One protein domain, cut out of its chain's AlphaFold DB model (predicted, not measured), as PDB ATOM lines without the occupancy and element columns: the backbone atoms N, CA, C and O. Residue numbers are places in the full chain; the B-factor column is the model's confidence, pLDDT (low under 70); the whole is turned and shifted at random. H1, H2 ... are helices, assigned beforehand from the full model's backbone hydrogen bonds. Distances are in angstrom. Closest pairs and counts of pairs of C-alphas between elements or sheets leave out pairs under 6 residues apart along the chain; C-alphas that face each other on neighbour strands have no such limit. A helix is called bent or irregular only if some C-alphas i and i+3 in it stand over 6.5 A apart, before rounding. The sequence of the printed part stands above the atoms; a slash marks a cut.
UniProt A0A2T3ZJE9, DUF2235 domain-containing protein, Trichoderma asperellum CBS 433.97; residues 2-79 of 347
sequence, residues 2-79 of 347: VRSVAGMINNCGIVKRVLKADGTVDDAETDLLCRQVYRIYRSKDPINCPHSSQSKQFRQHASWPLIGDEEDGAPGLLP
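Overview. This is residues 2 to 79 of the 347 residues of the protein "DUF2235 domain-containing protein" of Trichoderma asperellum CBS 433.97 (UniProt A0A2T3ZJE9). Three helices make a corner-shaped cluster in which H1 joins the other two: it stands crosswise to both, meeting the later part of H2 at Met 8 and meeting H3 at its own last residue, Cys 12, while H2 and H3 keep clear of each other. A long loop, residues 13 to 26, runs out from the end of H1 to a turn, and H2 comes back from there to H1; a second long stretch, residues 63 to 79, leaves H3, runs out to the region of Gly 73 and turns back. The printed part has 78 residues with three named helices, H1, H2 and H3 in that order along the chain, and no named strand. The class is all helix, though under half of the residues, 37 of the 78, are in named elements. The whole is compact, with a radius of gyration of the C-alphas of 13.2 A, and its C-alphas span 36 by 31 by 24 A along the three main axes.

Arrangement. The printed part begins with helix H1, residues 2 to 12. A long link of 14 residues, 13 to 26, leads from it to helix H2, residues 27 to 42. H1 and H2 touch, with 8 pairs of C-alphas within 8 A. Their closest C-alphas are those of Met 8 and Tyr 41, 5.8 A apart. H2 touches H1 with residues 37 to 41 alone. The lines of H1 and H2 are about perpendicular, at 78 degrees, and their centres are 13.4 A apart. A short link of 10 residues, 43 to 52, leads on to helix H3, residues 53 to 62. H2 and H3 are apart, although they follow each other in the chain. H3 and H1 touch, with 6 pairs of C-alphas within 8 A. The closest C-alphas of these two are those of Cys 12 and Arg 59, 5.5 A apart. The lines of H1 and H3 are about perpendicular, at 85 degrees, with 14.6 A from centre to centre. In H1, H2 and H3 every O i to N i+4 pair is within hydrogen-bond range. No helix is bent or irregular.

Along the chain. H1 runs from Val 2, whose C-alpha is at (195.661, 179.550, 200.619), to Cys 12, whose C-alpha is at (202.204, 188.498, 189.910), and measures 15.4 A from first to last C-alpha. The link after it reaches Asp 22, with its C-alpha at (185.297, 197.646, 172.555). H2, the longest helix with 16 residues, runs from Asp 27 to Arg 42 and measures 22.7 A; its first C-alpha is at (187.301, 185.888, 179.006). Residues 46 to 48 in the next link form a short helical run that bears no name. H3 runs from Ser 53 to Ala 62, measures 14.1 A, and ends with C-alpha 62 at (198.939, 193.537, 184.174).

Size, cuts and confidence. The two C-alphas farthest apart are those of Ala 28 and Gly 73, at 38.1 A. The first and last printed C-alphas, of Val 2 and Pro 79, are 15.6 A apart. Two long stretches have no named element: residues 13 to 26, whose C-alphas lie 3 to 23 A from the mean of the C-alphas, and residues 63 to 79, whose C-alphas lie 5 to 22 A from it. The printed part has no cut from residue 2 to residue 79, and belongs to a chain of 347 residues. The mean pLDDT of the printed part is 89.7, and no printed residue is under 70.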
ATOM      1  N   VAL A   2     195.886 178.090 200.582       78.31
ATOM      2  CA  VAL A   2     195.661 179.550 200.619       78.31
ATOM      3  C   VAL A   2     196.956 180.381 200.732       78.31
ATOM      4  O   VAL A   2     197.044 181.444 200.124       78.31
ATOM      5  N   ARG A   3     198.018 179.863 201.375       82.56
ATOM      6  CA  ARG A   3     199.348 180.516 201.383       82.56
ATOM      7  C   ARG A   3     199.929 180.692 199.974       82.56
ATOM      8  O   ARG A   3     200.499 181.733 199.679       82.56
ATOM      9  N   SER A   4     199.718 179.724 199.080       83.12
ATOM     10  CA  SER A   4     200.170 179.823 197.684       83.12
ATOM     11  C   SER A   4     199.436 180.911 196.905       83.12
ATOM     12  O   SER A   4     199.998 181.471 195.977       83.12
ATOM     13  N   VAL A   5     198.195 181.241 197.282       87.56
ATOM     14  CA  VAL A   5     197.474 182.378 196.689       87.56
ATOM     15  C   VAL A   5     198.145 183.688 197.090       87.56
ATOM     16  O   VAL A   5     198.405 184.521 196.229       87.56
ATOM     17  N   ALA A   6     198.519 183.844 198.362       88.94
ATOM     18  CA  ALA A   6     199.299 184.998 198.809       88.94
ATOM     19  C   ALA A   6     200.685 185.068 198.136       88.94
ATOM     20  O   ALA A   6     201.155 186.159 197.812       88.94
ATOM     21  N   GLY A   7     201.315 183.919 197.882       87.31
ATOM     22  CA  GLY A   7     202.540 183.801 197.084       87.31
ATOM     23  C   GLY A   7     202.366 184.252 195.633       87.31
ATOM     24  O   GLY A   7     203.143 185.065 195.133       87.31
ATOM     25  N   MET A   8     201.295 183.800 194.973       88.94
ATOM     26  CA  MET A   8     200.929 184.232 193.620       88.94
ATOM     27  C   MET A   8     200.657 185.736 193.556       88.94
ATOM     28  O   MET A   8     201.158 186.392 192.649       88.94
ATOM     29  N   ILE A   9     199.927 186.293 194.529       91.31
ATOM     30  CA  ILE A   9     199.682 187.741 194.618       91.31
ATOM     31  C   ILE A   9     201.003 188.492 194.825       91.31
ATOM     32  O   ILE A   9     201.217 189.510 194.186       91.31
ATOM     33  N   ASN A  10     201.920 187.984 195.652       88.94
ATOM     34  CA  ASN A  10     203.243 188.594 195.829       88.94
ATOM     35  C   ASN A  10     204.062 188.618 194.540       88.94
ATOM     36  O   ASN A  10     204.783 189.573 194.270       88.94
ATOM     37  N   ASN A  11     203.976 187.542 193.757       89.62
ATOM     38  CA  ASN A  11     204.749 187.409 192.536       89.62
ATOM     39  C   ASN A  11     204.151 188.241 191.398       89.62
ATOM     40  O   ASN A  11     204.810 189.113 190.837       89.62
ATOM     41  N   CYS A  12     202.872 188.013 191.110       92.31
ATOM     42  CA  CYS A  12     202.204 188.498 189.910       92.31
ATOM     43  C   CYS A  12     201.180 189.607 190.177       92.31
ATOM     44  O   CYS A  12     200.661 190.178 189.223       92.31
ATOM     45  N   GLY A  13     200.888 189.954 191.432       92.50
ATOM     46  CA  GLY A  13     199.842 190.916 191.787       92.50
ATOM     47  C   GLY A  13     198.426 190.363 191.593       92.50
ATOM     48  O   GLY A  13     198.224 189.217 191.189       92.50
ATOM     49  N   ILE A  14     197.423 191.192 191.890       93.62
ATOM     50  CA  ILE A  14     196.031 190.903 191.525       93.62
ATOM     51  C   ILE A  14     195.851 191.346 190.074       93.62
ATOM     52  O   ILE A  14     195.772 192.546 189.807       93.62
ATOM     53  N   VAL A  15     195.820 190.386 189.149       94.38
ATOM     54  CA  VAL A  15     195.716 190.679 187.715       94.38
ATOM     55  C   VAL A  15     194.397 191.368 187.371       94.38
ATOM     56  O   VAL A  15     193.328 191.027 187.887       94.38
ATOM     57  N   LYS A  16     194.478 192.356 186.485       94.50
ATOM     58  CA  LYS A  16     193.323 193.011 185.872       94.50
ATOM     59  C   LYS A  16     192.769 192.108 184.772       94.50
ATOM     60  O   LYS A  16     193.502 191.349 184.142       94.50
ATOM     61  N   ARG A  17     191.456 192.189 184.547       95.00
ATOM     62  CA  ARG A  17     190.816 191.495 183.422       95.00
ATOM     63  C   ARG A  17     191.338 192.076 182.114       95.00
ATOM     64  O   ARG A  17     191.515 193.292 182.021       95.00
ATOM     65  N   VAL A  18     191.556 191.217 181.126       95.31
ATOM     66  CA  VAL A  18     191.943 191.658 179.786       95.31
ATOM     67  C   VAL A  18     190.700 192.198 179.089       95.31
ATOM     68  O   VAL A  18     189.633 191.587 179.159       95.31
ATOM     69  N   LEU A  19     190.816 193.378 178.485       95.38
ATOM     70  CA  LEU A  19     189.715 194.053 177.806       95.38
ATOM     71  C   LEU A  19     189.943 194.018 176.297       95.38
ATOM     72  O   LEU A  19     191.062 194.222 175.826       95.38
ATOM     73  N   LYS A  20     188.866 193.810 175.544       95.12
ATOM     74  CA  LYS A  20     188.846 193.960 174.090       95.12
ATOM     75  C   LYS A  20     188.868 195.439 173.708       95.12
ATOM     76  O   LYS A  20     188.631 196.322 174.531       95.12
ATOM     77  N   ALA A  21     189.080 195.709 172.420       94.19
ATOM     78  CA  ALA A  21     189.067 197.070 171.876       94.19
ATOM     79  C   ALA A  21     187.735 197.817 172.106       94.19
ATOM     80  O   ALA A  21     187.725 199.043 172.151       94.19
ATOM     81  N   ASP A  22     186.626 197.091 172.267       94.19
ATOM     82  CA  ASP A  22     185.297 197.646 172.555       94.19
ATOM     83  C   ASP A  22     185.031 197.884 174.059       94.19
ATOM     84  O   ASP A  22     183.946 198.328 174.430       94.19
ATOM     85  N   GLY A  23     186.006 197.599 174.931       92.69
ATOM     86  CA  GLY A  23     185.899 197.754 176.383       92.69
ATOM     87  C   GLY A  23     185.215 196.590 177.109       92.69
ATOM     88  O   GLY A  23     185.120 196.619 178.338       92.69
ATOM     89  N   THR A  24     184.760 195.556 176.396       95.38
ATOM     90  CA  THR A  24     184.230 194.334 177.018       95.38
ATOM     91  C   THR A  24     185.358 193.421 177.501       95.38
ATOM     92  O   THR A  24     186.494 193.509 177.038       95.38
ATOM     93  N   VAL A  25     185.067 192.542 178.463       95.69
ATOM     94  CA  VAL A  25     186.059 191.585 178.978       95.69
ATOM     95  C   VAL A  25     186.338 190.508 177.928       95.69
ATOM     96  O   VAL A  25     185.416 189.914 177.366       95.69
ATOM     97  N   ASP A  26     187.618 190.232 177.688       97.31
ATOM     98  CA  ASP A  26     188.051 189.040 176.973       97.31
ATOM     99  C   ASP A  26     188.258 187.888 177.959       97.31
ATOM    100  O   ASP A  26     189.296 187.780 178.621       97.31
ATOM    101  N   ASP A  27     187.248 187.029 178.089       96.12
ATOM    102  CA  ASP A  27     187.301 185.888 179.006       96.12
ATOM    103  C   ASP A  27     188.376 184.864 178.607       96.12
ATOM    104  O   ASP A  27     188.980 184.240 179.481       96.12
ATOM    105  N   ALA A  28     188.654 184.703 177.308       96.81
ATOM    106  CA  ALA A  28     189.626 183.728 176.823       96.81
ATOM    107  C   ALA A  28     191.062 184.185 177.113       96.81
ATOM    108  O   ALA A  28     191.867 183.407 177.634       96.81
ATOM    109  N   GLU A  29     191.378 185.453 176.838       96.50
ATOM    110  CA  GLU A  29     192.682 186.025 177.188       96.50
ATOM    111  C   GLU A  29     192.852 186.173 178.703       96.50
ATOM    112  O   GLU A  29     193.940 185.923 179.226       96.50
ATOM    113  N   THR A  30     191.779 186.488 179.434       95.50
ATOM    114  CA  THR A  30     191.810 186.539 180.904       95.50
ATOM    115  C   THR A  30     192.078 185.156 181.512       95.50
ATOM    116  O   THR A  30     192.916 185.043 182.411       95.50
ATOM    117  N   ASP A  31     191.441 184.086 181.021       95.56
ATOM    118  CA  ASP A  31     191.739 182.712 181.457       95.56
ATOM    119  C   ASP A  31     193.186 182.320 181.124       95.56
ATOM    120  O   ASP A  31     193.903 181.766 181.967       95.56
ATOM    121  N   LEU A  32     193.663 182.666 179.925       96.12
ATOM    122  CA  LEU A  32     195.049 182.421 179.531       96.12
ATOM    123  C   LEU A  32     196.036 183.150 180.456       96.12
ATOM    124  O   LEU A  32     197.013 182.538 180.897       96.12
ATOM    125  N   LEU A  33     195.764 184.411 180.805       95.00
ATOM    126  CA  LEU A  33     196.553 185.190 181.761       95.00
ATOM    127  C   LEU A  33     196.582 184.519 183.140       95.00
ATOM    128  O   LEU A  33     197.655 184.363 183.725       95.00
ATOM    129  N   CYS A  34     195.439 184.033 183.631       92.69
ATOM    130  CA  CYS A  34     195.362 183.308 184.903       92.69
ATOM    131  C   CYS A  34     196.231 182.039 184.890       92.69
ATOM    132  O   CYS A  34     196.966 181.764 185.845       92.69
ATOM    133  N   ARG A  35     196.221 181.281 183.785       92.94
ATOM    134  CA  ARG A  35     197.097 180.109 183.613       92.94
ATOM    135  C   ARG A  35     198.575 180.495 183.564       92.94
ATOM    136  O   ARG A  35     199.403 179.753 184.093       92.94
ATOM    137  N   GLN A  36     198.918 181.627 182.949       93.38
ATOM    138  CA  GLN A  36     200.295 182.133 182.923       93.38
ATOM    139  C   GLN A  36     200.778 182.541 184.315       93.38
ATOM    140  O   GLN A  36     201.869 182.133 184.702       93.38
ATOM    141  N   VAL A  37     199.953 183.228 185.113       92.75
ATOM    142  CA  VAL A  37     200.270 183.545 186.519       92.75
ATOM    143  C   VAL A  37     200.622 182.282 187.303       92.75
ATOM    144  O   VAL A  37     201.636 182.251 188.000       92.75
ATOM    145  N   TYR A  38     199.836 181.213 187.142       88.75
ATOM    146  CA  TYR A  38     200.121 179.937 187.798       88.75
ATOM    147  C   TYR A  38     201.454 179.323 187.340       88.75
ATOM    148  O   TYR A  38     202.210 178.803 188.162       88.75
ATOM    149  N   ARG A  39     201.772 179.398 186.040       90.56
ATOM    150  CA  ARG A  39     203.043 178.904 185.480       90.56
ATOM    151  C   ARG A  39     204.245 179.702 185.980       90.56
ATOM    152  O   ARG A  39     205.230 179.085 186.367       90.56
ATOM    153  N   ILE A  40     204.142 181.031 186.011       90.50
ATOM    154  CA  ILE A  40     205.174 181.934 186.542       90.50
ATOM    155  C   ILE A  40     205.435 181.594 188.008       90.50
ATOM    156  O   ILE A  40     206.566 181.301 188.377       90.50
ATOM    157  N   TYR A  41     204.383 181.525 188.827       87.00
ATOM    158  CA  TYR A  41     204.508 181.205 190.249       87.00
ATOM    159  C   TYR A  41     205.118 179.821 190.519       87.00
ATOM    160  O   TYR A  41     205.842 179.643 191.492       87.00
ATOM    161  N   ARG A  42     204.834 178.826 189.671       85.81
ATOM    162  CA  ARG A  42     205.391 177.468 189.794       85.81
ATOM    163  C   ARG A  42     206.792 177.325 189.194       85.81
ATOM    164  O   ARG A  42     207.396 176.261 189.350       85.81
ATOM    165  N   SER A  43     207.277 178.335 188.475       86.50
ATOM    166  CA  SER A  43     208.576 178.304 187.816       86.50
ATOM    167  C   SER A  43     209.700 178.460 188.834       86.50
ATOM    168  O   SER A  43     209.657 179.335 189.691       86.50
ATOM    169  N   LYS A  44     210.738 177.626 188.712       84.75
ATOM    170  CA  LYS A  44     211.970 177.734 189.515       84.75
ATOM    171  C   LYS A  44     212.985 178.713 188.916       84.75
ATOM    172  O   LYS A  44     214.062 178.888 189.479       84.75
ATOM    173  N   ASP A  45     212.683 179.288 187.753       89.81
ATOM    174  CA  ASP A  45     213.579 180.219 187.076       89.81
ATOM    175  C   ASP A  45     213.682 181.531 187.881       89.81
ATOM    176  O   ASP A  45     212.640 182.135 188.161       89.81
ATOM    177  N   PRO A  46     214.897 182.006 188.226       89.88
ATOM    178  CA  PRO A  46     215.098 183.260 188.950       89.88
ATOM    179  C   PRO A  46     214.403 184.476 188.327       89.88
ATOM    180  O   PRO A  46     214.046 185.412 189.046       89.88
ATOM    181  N   ILE A  47     214.176 184.469 187.008       92.44
ATOM    182  CA  ILE A  47     213.472 185.555 186.320       92.44
ATOM    183  C   ILE A  47     211.996 185.657 186.728       92.44
ATOM    184  O   ILE A  47     211.413 186.733 186.654       92.44
ATOM    185  N   ASN A  48     211.405 184.566 187.218       89.75
ATOM    186  CA  ASN A  48     210.017 184.500 187.674       89.75
ATOM    187  C   ASN A  48     209.881 184.679 189.196       89.75
ATOM    188  O   ASN A  48     208.793 184.491 189.736       89.75
ATOM    189  N   CYS A  49     210.956 185.015 189.915       86.94
ATOM    190  CA  CYS A  49     210.891 185.286 191.351       86.94
ATOM    191  C   CYS A  49     210.143 186.605 191.647       86.94
ATOM    192  O   CYS A  49     210.319 187.571 190.908       86.94
ATOM    193  N   PRO A  50     209.420 186.733 192.781       83.62
ATOM    194  CA  PRO A  50     208.578 187.902 193.083       83.62
ATOM    195  C   PRO A  50     209.248 189.280 192.988       83.62
ATOM    196  O   PRO A  50     208.590 190.280 192.703       83.62
ATOM    197  N   HIS A  51     210.556 189.352 193.227       82.62
ATOM    198  CA  HIS A  51     211.318 190.603 193.223       82.62
ATOM    199  C   HIS A  51     212.226 190.771 191.995       82.62
ATOM    200  O   HIS A  51     213.033 191.702 191.971       82.62
ATOM    201  N   SER A  52     212.095 189.909 190.980       89.88
ATOM    202  CA  SER A  52     212.796 190.074 189.707       89.88
ATOM    203  C   SER A  52     212.302 191.320 188.961       89.88
ATOM    204  O   SER A  52     211.194 191.817 189.193       89.88
ATOM    205  N   SER A  53     213.118 191.833 188.039       90.81
ATOM    206  CA  SER A  53     212.713 192.933 187.157       90.81
ATOM    207  C   SER A  53     211.484 192.567 186.319       90.81
ATOM    208  O   SER A  53     210.574 193.383 186.196       90.81
ATOM    209  N   GLN A  54     211.419 191.334 185.809       92.00
ATOM    210  CA  GLN A  54     210.299 190.853 185.002       92.00
ATOM    211  C   GLN A  54     208.999 190.754 185.809       92.00
ATOM    212  O   GLN A  54     207.967 191.220 185.332       92.00
ATOM    213  N   SER A  55     209.022 190.209 187.029       91.12
ATOM    214  CA  SER A  55     207.815 190.120 187.864       91.12
ATOM    215  C   SER A  55     207.311 191.505 188.279       91.12
ATOM    216  O   SER A  55     206.106 191.747 188.256       91.12
ATOM    217  N   LYS A  56     208.217 192.452 188.571       89.94
ATOM    218  CA  LYS A  56     207.852 193.860 188.818       89.94
ATOM    219  C   LYS A  56     207.184 194.500 187.599       89.94
ATOM    220  O   LYS A  56     206.101 195.063 187.727       89.94
ATOM    221  N   GLN A  57     207.783 194.362 186.414       91.38
ATOM    222  CA  GLN A  57     207.197 194.871 185.168       91.38
ATOM    223  C   GLN A  57     205.837 194.232 184.887       91.38
ATOM    224  O   GLN A  57     204.888 194.937 184.549       91.38
ATOM    225  N   PHE A  58     205.715 192.916 185.072       92.44
ATOM    226  CA  PHE A  58     204.448 192.212 184.917       92.44
ATOM    227  C   PHE A  58     203.366 192.818 185.818       92.44
ATOM    228  O   PHE A  58     202.294 193.160 185.326       92.44
ATOM    229  N   ARG A  59     203.654 193.028 187.112       91.75
ATOM    230  CA  ARG A  59     202.695 193.637 188.047       91.75
ATOM    231  C   ARG A  59     202.274 195.040 187.632       91.75
ATOM    232  O   ARG A  59     201.080 195.328 187.613       91.75
ATOM    233  N   GLN A  60     203.231 195.880 187.249       89.44
ATOM    234  CA  GLN A  60     202.966 197.260 186.837       89.44
ATOM    235  C   GLN A  60     202.009 197.344 185.636       89.44
ATOM    236  O   GLN A  60     201.156 198.228 185.594       89.44
ATOM    237  N   HIS A  61     202.115 196.413 184.682       90.81
ATOM    238  CA  HIS A  61     201.330 196.453 183.443       90.81
ATOM    239  C   HIS A  61     200.031 195.642 183.515       90.81
ATOM    240  O   HIS A  61     199.021 196.052 182.949       90.81
ATOM    241  N   ALA A  62     200.044 194.494 184.196       93.00
ATOM    242  CA  ALA A  62     198.939 193.537 184.174       93.00
ATOM    243  C   ALA A  62     198.111 193.511 185.467       93.00
ATOM    244  O   ALA A  62     197.042 192.900 185.477       93.00
ATOM    245  N   SER A  63     198.552 194.168 186.544       94.25
ATOM    246  CA  SER A  63     197.953 194.013 187.875       94.25
ATOM    247  C   SER A  63     197.578 195.337 188.537       94.25
ATOM    248  O   SER A  63     197.867 196.437 188.051       94.25
ATOM    249  N   TRP A  64     196.831 195.239 189.635       91.12
ATOM    250  CA  TRP A  64     196.629 196.347 190.566       91.12
ATOM    251  C   TRP A  64     197.914 196.627 191.360       91.12
ATOM    252  O   TRP A  64     198.621 195.665 191.676       91.12
ATOM    253  N   PRO A  65     198.207 197.902 191.698       86.12
ATOM    254  CA  PRO A  65     199.368 198.259 192.511       86.12
ATOM    255  C   PRO A  65     199.412 197.471 193.822       86.12
ATOM    256  O   PRO A  65     198.384 197.270 194.474       86.12
ATOM    257  N   LEU A  66     200.609 197.035 194.202       86.12
ATOM    258  CA  LEU A  66     200.859 196.176 195.353       86.12
ATOM    259  C   LEU A  66     201.965 196.770 196.232       86.12
ATOM    260  O   LEU A  66     202.817 197.506 195.747       86.12
ATOM    261  N   ILE A  67     201.986 196.405 197.516       82.69
ATOM    262  CA  ILE A  67     203.108 196.717 198.409       82.69
ATOM    263  C   ILE A  67     204.461 196.335 197.781       82.69
ATOM    264  O   ILE A  67     204.672 195.189 197.376       82.69
ATOM    265  N   GLY A  68     205.391 197.285 197.740       80.00
ATOM    266  CA  GLY A  68     206.696 197.164 197.086       80.00
ATOM    267  C   GLY A  68     206.745 197.638 195.627       80.00
ATOM    268  O   GLY A  68     207.836 197.629 195.052       80.00
ATOM    269  N   ASP A  69     205.610 198.020 195.032       82.00
ATOM    270  CA  ASP A  69     205.528 198.625 193.694       82.00
ATOM    271  C   ASP A  69     205.396 200.165 193.754       82.00
ATOM    272  O   ASP A  69     205.096 200.795 192.740       82.00
ATOM    273  N   GLU A  70     205.586 200.778 194.928       83.50
ATOM    274  CA  GLU A  70     205.499 202.228 195.116       83.50
ATOM    275  C   GLU A  70     206.625 202.979 194.396       83.50
ATOM    276  O   GLU A  70     207.762 202.513 194.319       83.50
ATOM    277  N   GLU A  71     206.309 204.178 193.903       81.25
ATOM    278  CA  GLU A  71     207.319 205.114 193.404       81.25
ATOM    279  C   GLU A  71     208.142 205.701 194.561       81.25
ATOM    280  O   GLU A  71     207.661 205.830 195.693       81.25
ATOM    281  N   ASP A  72     209.385 206.096 194.277       79.12
ATOM    282  CA  ASP A  72     210.267 206.699 195.275       79.12
ATOM    283  C   ASP A  72     209.636 207.972 195.867       79.12
ATOM    284  O   ASP A  72     209.370 208.950 195.169       79.12
ATOM    285  N   GLY A  73     209.400 207.962 197.182       80.81
ATOM    286  CA  GLY A  73     208.767 209.070 197.906       80.81
ATOM    287  C   GLY A  73     207.233 209.043 197.934       80.81
ATOM    288  O   GLY A  73     206.636 209.901 198.588       80.81
ATOM    289  N   ALA A  74     206.586 208.066 197.290       83.94
ATOM    290  CA  ALA A  74     205.144 207.869 197.395       83.94
ATOM    291  C   ALA A  74     204.746 207.254 198.756       83.94
ATOM    292  O   ALA A  74     205.544 206.553 199.390       83.94
ATOM    293  N   PRO A  75     203.502 207.478 199.230       83.06
ATOM    294  CA  PRO A  75     202.979 206.766 200.389       83.06
ATOM    295  C   PRO A  75     203.020 205.250 200.170       83.06
ATOM    296  O   PRO A  75     202.618 204.762 199.114       83.06
ATOM    297  N   GLY A  76     203.462 204.508 201.190       82.62
ATOM    298  CA  GLY A  76     203.488 203.046 201.154       82.62
ATOM    299  C   GLY A  76     202.096 202.457 200.908       82.62
ATOM    300  O   GLY A  76     201.126 202.848 201.564       82.62
ATOM    301  N   LEU A  77     201.997 201.497 199.990       85.81
ATOM    302  CA  LEU A  77     200.766 200.766 199.728       85.81
ATOM    303  C   LEU A  77     200.496 199.771 200.857       85.81
ATOM    304  O   LEU A  77     201.395 199.213 201.492       85.81
ATOM    305  N   LEU A  78     199.210 199.542 201.107       87.19
ATOM    306  CA  LEU A  78     198.769 198.613 202.138       87.19
ATOM    307  C   LEU A  78     198.721 197.177 201.597       87.19
ATOM    308  O   LEU A  78     198.452 196.973 200.409       87.19
ATOM    309  N   PRO A  79     198.925 196.160 202.456       89.50
ATOM    310  CA  PRO A  79     198.735 194.772 202.058       89.50
ATOM    311  C   PRO A  79     197.286 194.537 201.581       89.50
ATOM    312  O   PRO A  79     196.347 194.890 202.301       89.50
TER     313      PRO A  79